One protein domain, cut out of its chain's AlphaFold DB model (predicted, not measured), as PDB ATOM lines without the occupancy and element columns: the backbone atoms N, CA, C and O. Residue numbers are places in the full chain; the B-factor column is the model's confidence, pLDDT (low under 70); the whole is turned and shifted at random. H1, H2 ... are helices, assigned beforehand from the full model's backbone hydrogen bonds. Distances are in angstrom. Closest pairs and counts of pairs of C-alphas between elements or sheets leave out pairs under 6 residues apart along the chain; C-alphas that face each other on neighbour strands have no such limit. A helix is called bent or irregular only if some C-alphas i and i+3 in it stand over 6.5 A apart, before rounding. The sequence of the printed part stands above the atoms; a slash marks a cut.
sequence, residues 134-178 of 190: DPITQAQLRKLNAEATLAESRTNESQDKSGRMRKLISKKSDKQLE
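AT A GLANCE: This is residues 134 to 178 of the 190 residues of the protein "Terminase small subunit" of Lactobacillus crispatus MV-3A-US (UniProt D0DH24). Two straight helices meet end to end at a sharp corner and make an L, with H1 as the longer arm and H2 as the shorter one. Nothing packs along either arm: residues 134 to 152 and 168 to 178 stand free, and the helices touch only at the corner. The printed part has 45 residues with two named helices, H1 and then H2, and no named strand; its class is all helix. It is extended, with a radius of gyration of the C-alphas of 15.7 A, and flat, with spans of 47 by 26 by 8 A.

IN THESE COORDINATES: Begin at Asp 134, just before H1, which holds residues 135 to 159. Find C-alpha 135 at (62.832, -125.435, -15.600); from there H1 runs 36.3 A to C-alpha 159 at (33.363, -107.636, -27.266). After Asp 160 comes H2, residues 161 to 178, which runs 26.1 A and ends at C-alpha 178 at (46.251, -85.879, -17.216). Neither helix is bent.

HOW THE PARTS SIT: Look at the tight link, the one residue Asp 160, where the direction changes. H1 and H2 touch only at the corner, with 5 pairs of C-alphas within 8 A. The closest C-alphas of the two are those of Glu 157 and Gly 163, 4.1 A apart. H1 touches H2 with residues 156 to 158 alone, and H2 touches H1 with residues 163 to 167 alone. Their lines are about perpendicular, at 83 degrees, and their centres are 23.6 A apart. In the backbones of H1 and H2, every O i to N i+4 pair is within hydrogen-bond range.

THE WHOLE: The two C-alphas farthest apart are those of Asp 134 and Gln 176, at 47.8 A. The printed part has no cut, and its one link is tight. Read the B-factor column for the pLDDT: its mean over the printed part is 78.1, and it is under 70 at residue 134 and at residues 155 to 164, around the corner.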
ATOM      1  N   ASP A 134      62.694-129.705 -17.701       69.38
ATOM      2  CA  ASP A 134      63.598-128.555 -17.778       69.38
ATOM      3  C   ASP A 134      62.891-127.297 -17.226       69.38
ATOM      4  O   ASP A 134      61.849-126.887 -17.751       69.38
ATOM      5  N   PRO A 135      63.424-126.644 -16.173       71.62
ATOM      6  CA  PRO A 135      62.832-125.435 -15.600       71.62
ATOM      7  C   PRO A 135      62.579-124.321 -16.628       71.62
ATOM      8  O   PRO A 135      61.635-123.538 -16.479       71.62
ATOM      9  N   ILE A 136      63.396-124.257 -17.686       75.69
ATOM     10  CA  ILE A 136      63.298-123.231 -18.731       75.69
ATOM     11  C   ILE A 136      62.056-123.451 -19.608       75.69
ATOM     12  O   ILE A 136      61.314-122.496 -19.861       75.69
ATOM     13  N   THR A 137      61.770-124.689 -20.025       76.69
ATOM     14  CA  THR A 137      60.592-124.999 -20.857       76.69
ATOM     15  C   THR A 137      59.290-124.783 -20.082       76.69
ATOM     16  O   THR A 137      58.334-124.222 -20.624       76.69
ATOM     17  N   GLN A 138      59.260-125.120 -18.786       78.12
ATOM     18  CA  GLN A 138      58.105-124.848 -17.923       78.12
ATOM     19  C   GLN A 138      57.853-123.349 -17.740       78.12
ATOM     20  O   GLN A 138      56.703-122.907 -17.782       78.12
ATOM     21  N   ALA A 139      58.910-122.555 -17.548       80.19
ATOM     22  CA  ALA A 139      58.786-121.106 -17.423       80.19
ATOM     23  C   ALA A 139      58.249-120.473 -18.718       80.19
ATOM     24  O   ALA A 139      57.361-119.618 -18.667       80.19
ATOM     25  N   GLN A 140      58.726-120.934 -19.878       84.12
ATOM     26  CA  GLN A 140      58.236-120.488 -21.184       84.12
ATOM     27  C   GLN A 140      56.766-120.866 -21.412       84.12
ATOM     28  O   GLN A 140      55.982-120.015 -21.827       84.12
ATOM     29  N   LEU A 141      56.364-122.096 -21.074       82.12
ATOM     30  CA  LEU A 141      54.966-122.544 -21.138       82.12
ATOM     31  C   LEU A 141      54.052-121.710 -20.232       82.12
ATOM     32  O   LEU A 141      52.981-121.284 -20.659       82.12
ATOM     33  N   ARG A 142      54.482-121.422 -18.996       85.25
ATOM     34  CA  ARG A 142      53.734-120.555 -18.068       85.25
ATOM     35  C   ARG A 142      53.576-119.141 -18.621       85.25
ATOM     36  O   ARG A 142      52.478-118.596 -18.551       85.25
ATOM     37  N   LYS A 143      54.640-118.572 -19.194       89.00
ATOM     38  CA  LYS A 143      54.601-117.248 -19.827       89.00
ATOM     39  C   LYS A 143      53.632-117.222 -21.012       89.00
ATOM     40  O   LYS A 143      52.761-116.360 -21.041       89.00
ATOM     41  N   LEU A 144      53.735-118.184 -21.930       88.31
ATOM     42  CA  LEU A 144      52.847-118.287 -23.096       88.31
ATOM     43  C   LEU A 144      51.376-118.440 -22.690       88.31
ATOM     44  O   LEU A 144      50.512-117.772 -23.249       88.31
ATOM     45  N   ASN A 145      51.085-119.261 -21.679       87.06
ATOM     46  CA  ASN A 145      49.720-119.435 -21.175       87.06
ATOM     47  C   ASN A 145      49.179-118.161 -20.505       87.06
ATOM     48  O   ASN A 145      48.009-117.816 -20.688       87.06
ATOM     49  N   ALA A 146      50.021-117.438 -19.760       88.19
ATOM     50  CA  ALA A 146      49.648-116.155 -19.171       88.19
ATOM     51  C   ALA A 146      49.378-115.098 -20.254       88.19
ATOM     52  O   ALA A 146      48.381-114.383 -20.179       88.19
ATOM     53  N   GLU A 147      50.219-115.035 -21.289       88.00
ATOM     54  CA  GLU A 147      50.032-114.147 -22.442       88.00
ATOM     55  C   GLU A 147      48.756-114.481 -23.224       88.00
ATOM     56  O   GLU A 147      48.001-113.568 -23.559       88.00
ATOM     57  N   ALA A 148      48.465-115.766 -23.451       86.81
ATOM     58  CA  ALA A 148      47.227-116.210 -24.090       86.81
ATOM     59  C   ALA A 148      45.994-115.827 -23.259       86.81
ATOM     60  O   ALA A 148      45.058-115.236 -23.788       86.81
ATOM     61  N   THR A 149      46.032-116.052 -21.941       85.69
ATOM     62  CA  THR A 149      44.933-115.684 -21.031       85.69
ATOM     63  C   THR A 149      44.713-114.168 -21.000       85.69
ATOM     64  O   THR A 149      43.576-113.702 -21.019       85.69
ATOM     65  N   LEU A 150      45.791-113.375 -20.989       83.50
ATOM     66  CA  LEU A 150      45.715-111.913 -21.084       83.50
ATOM     67  C   LEU A 150      45.193-111.448 -22.449       83.50
ATOM     68  O   LEU A 150      44.469-110.457 -22.527       83.50
ATOM     69  N   ALA A 151      45.551-112.128 -23.538       82.44
ATOM     70  CA  ALA A 151      45.030-111.825 -24.866       82.44
ATOM     71  C   ALA A 151      43.529-112.150 -24.967       82.44
ATOM     72  O   ALA A 151      42.765-111.341 -25.492       82.44
ATOM     73  N   GLU A 152      43.093-113.281 -24.415       78.75
ATOM     74  CA  GLU A 152      41.688-113.699 -24.351       78.75
ATOM     75  C   GLU A 152      40.841-112.794 -23.444       78.75
ATOM     76  O   GLU A 152      39.716-112.434 -23.795       78.75
ATOM     77  N   SER A 153      41.370-112.357 -22.297       75.38
ATOM     78  CA  SER A 153      40.663-111.401 -21.438       75.38
ATOM     79  C   SER A 153      40.510-110.044 -22.128       75.38
ATOM     80  O   SER A 153      39.411-109.488 -22.154       75.38
ATOM     81  N   ARG A 154      41.564-109.556 -22.797       72.00
ATOM     82  CA  ARG A 154      41.536-108.307 -23.578       72.00
ATOM     83  C   ARG A 154      40.558-108.364 -24.754       72.00
ATOM     84  O   ARG A 154      39.919-107.355 -25.063       72.00
ATOM     85  N   THR A 155      40.421-109.507 -25.429       63.03
ATOM     86  CA  THR A 155      39.439-109.658 -26.515       63.03
ATOM     87  C   THR A 155      38.019-109.725 -25.965       63.03
ATOM     88  O   THR A 155      37.161-109.000 -26.475       63.03
ATOM     89  N   ASN A 156      37.772-110.463 -24.881       64.12
ATOM     90  CA  ASN A 156      36.456-110.529 -24.233       64.12
ATOM     91  C   ASN A 156      35.997-109.170 -23.674       64.12
ATOM     92  O   ASN A 156      34.848-108.773 -23.888       64.12
ATOM     93  N   GLU A 157      36.898-108.392 -23.066       59.50
ATOM     94  CA  GLU A 157      36.626-107.010 -22.641       59.50
ATOM     95  C   GLU A 157      36.268-106.080 -23.818       59.50
ATOM     96  O   GLU A 157      35.518-105.118 -23.651       59.50
ATOM     97  N   SER A 158      36.761-106.354 -25.030       58.78
ATOM     98  CA  SER A 158      36.435-105.556 -26.224       58.78
ATOM     99  C   SER A 158      35.059-105.879 -26.833       58.78
ATOM    100  O   SER A 158      34.456-105.019 -27.495       58.78
ATOM    101  N   GLN A 159      34.567-107.106 -26.621       59.53
ATOM    102  CA  GLN A 159      33.363-107.636 -27.266       59.53
ATOM    103  C   GLN A 159      32.099-107.496 -26.402       59.53
ATOM    104  O   GLN A 159      31.025-107.260 -26.957       59.53
ATOM    105  N   ASP A 160      32.194-107.574 -25.070       69.44
ATOM    106  CA  ASP A 160      31.027-107.432 -24.189       69.44
ATOM    107  C   ASP A 160      30.676-105.954 -23.893       69.44
ATOM    108  O   ASP A 160      31.550-105.095 -23.729       69.44
ATOM    109  N   LYS A 161      29.377-105.636 -23.782       67.94
ATOM    110  CA  LYS A 161      28.870-104.286 -23.455       67.94
ATOM    111  C   LYS A 161      29.425-103.789 -22.117       67.94
ATOM    112  O   LYS A 161      29.762-102.611 -21.994       67.94
ATOM    113  N   SER A 162      29.561-104.689 -21.141       69.88
ATOM    114  CA  SER A 162      30.155-104.391 -19.833       69.88
ATOM    115  C   SER A 162      31.650-104.057 -19.936       69.88
ATOM    116  O   SER A 162      32.136-103.149 -19.259       69.88
ATOM    117  N   GLY A 163      32.380-104.748 -20.815       69.06
ATOM    118  CA  GLY A 163      33.799-104.494 -21.072       69.06
ATOM    119  C   GLY A 163      34.043-103.165 -21.796       69.06
ATOM    120  O   GLY A 163      34.886-102.372 -21.373       69.06
ATOM    121  N   ARG A 164      33.216-102.830 -22.799       68.94
ATOM    122  CA  ARG A 164      33.262-101.516 -23.473       68.94
ATOM    123  C   ARG A 164      33.016-100.354 -22.512       68.94
ATOM    124  O   ARG A 164      33.732 -99.358 -22.582       68.94
ATOM    125  N   MET A 165      32.044-100.487 -21.606       70.56
ATOM    126  CA  MET A 165      31.770 -99.473 -20.580       70.56
ATOM    127  C   MET A 165      32.958 -99.283 -19.632       70.56
ATOM    128  O   MET A 165      33.351 -98.148 -19.382       70.56
ATOM    129  N   ARG A 166      33.589-100.368 -19.165       76.81
ATOM    130  CA  ARG A 166      34.797-100.292 -18.323       76.81
ATOM    131  C   ARG A 166      35.966 -99.608 -19.031       76.81
ATOM    132  O   ARG A 166      36.609 -98.748 -18.437       76.81
ATOM    133  N   LYS A 167      36.182 -99.906 -20.314       75.56
ATOM    134  CA  LYS A 167      37.221 -99.263 -21.134       75.56
ATOM    135  C   LYS A 167      36.980 -97.762 -21.326       75.56
ATOM    136  O   LYS A 167      37.924 -96.978 -21.322       75.56
ATOM    137  N   LEU A 168      35.721 -97.352 -21.489       77.50
ATOM    138  CA  LEU A 168      35.348 -95.936 -21.573       77.50
ATOM    139  C   LEU A 168      35.545 -95.210 -20.237       77.50
ATOM    140  O   LEU A 168      36.003 -94.070 -20.237       77.50
ATOM    141  N   ILE A 169      35.232 -95.872 -19.118       81.00
ATOM    142  CA  ILE A 169      35.445 -95.329 -17.771       81.00
ATOM    143  C   ILE A 169      36.942 -95.139 -17.500       81.00
ATOM    144  O   ILE A 169      37.317 -94.044 -17.092       81.00
ATOM    145  N   SER A 170      37.790 -96.133 -17.803       81.62
ATOM    146  CA  SER A 170      39.248 -96.003 -17.620       81.62
ATOM    147  C   SER A 170      39.821 -94.881 -18.488       81.62
ATOM    148  O   SER A 170      40.538 -94.018 -18.004       81.62
ATOM    149  N   LYS A 171      39.431 -94.805 -19.764       84.94
ATOM    150  CA  LYS A 171      39.932 -93.752 -20.655       84.94
ATOM    151  C   LYS A 171      39.520 -92.350 -20.193       84.94
ATOM    152  O   LYS A 171      40.252 -91.386 -20.398       84.94
ATOM    153  N   LYS A 172      38.332 -92.228 -19.591       85.19
ATOM    154  CA  LYS A 172      37.862 -90.968 -19.015       85.19
ATOM    155  C   LYS A 172      38.628 -90.625 -17.736       85.19
ATOM    156  O   LYS A 172      39.010 -89.471 -17.598       85.19
ATOM    157  N   SER A 173      38.891 -91.596 -16.856       86.94
ATOM    158  CA  SER A 173      39.702 -91.363 -15.655       86.94
ATOM    159  C   SER A 173      41.138 -90.980 -15.997       86.94
ATOM    160  O   SER A 173      41.649 -90.032 -15.414       86.94
ATOM    161  N   ASP A 174      41.753 -91.638 -16.983       89.31
ATOM    162  CA  ASP A 174      43.126 -91.343 -17.415       89.31
ATOM    163  C   ASP A 174      43.234 -89.906 -17.947       89.31
ATOM    164  O   ASP A 174      44.114 -89.154 -17.540       89.31
ATOM    165  N   LYS A 175      42.264 -89.473 -18.766       89.00
ATOM    166  CA  LYS A 175      42.199 -88.091 -19.269       89.00
ATOM    167  C   LYS A 175      41.984 -87.064 -18.152       89.00
ATOM    168  O   LYS A 175      42.565 -85.987 -18.192       89.00
ATOM    169  N   GLN A 176      41.154 -87.386 -17.158       87.19
ATOM    170  CA  GLN A 176      40.939 -86.509 -16.003       87.19
ATOM    171  C   GLN A 176      42.198 -86.383 -15.137       87.19
ATOM    172  O   GLN A 176      42.465 -85.302 -14.621       87.19
ATOM    173  N   LEU A 177      42.975 -87.461 -14.993       84.75
ATOM    174  CA  LEU A 177      44.260 -87.438 -14.293       84.75
ATOM    175  C   LEU A 177      45.293 -86.593 -15.050       84.75
ATOM    176  O   LEU A 177      45.958 -85.774 -14.424       84.75
ATOM    177  N   GLU A 178      45.383 -86.726 -16.378       85.50
ATOM    178  CA  GLU A 178      46.251 -85.879 -17.216       85.50
ATOM    179  C   GLU A 178      45.896 -84.389 -17.095       85.50
ATOM    180  O   GLU A 178      46.781 -83.555 -16.904       85.50
TER     181      GLU A 178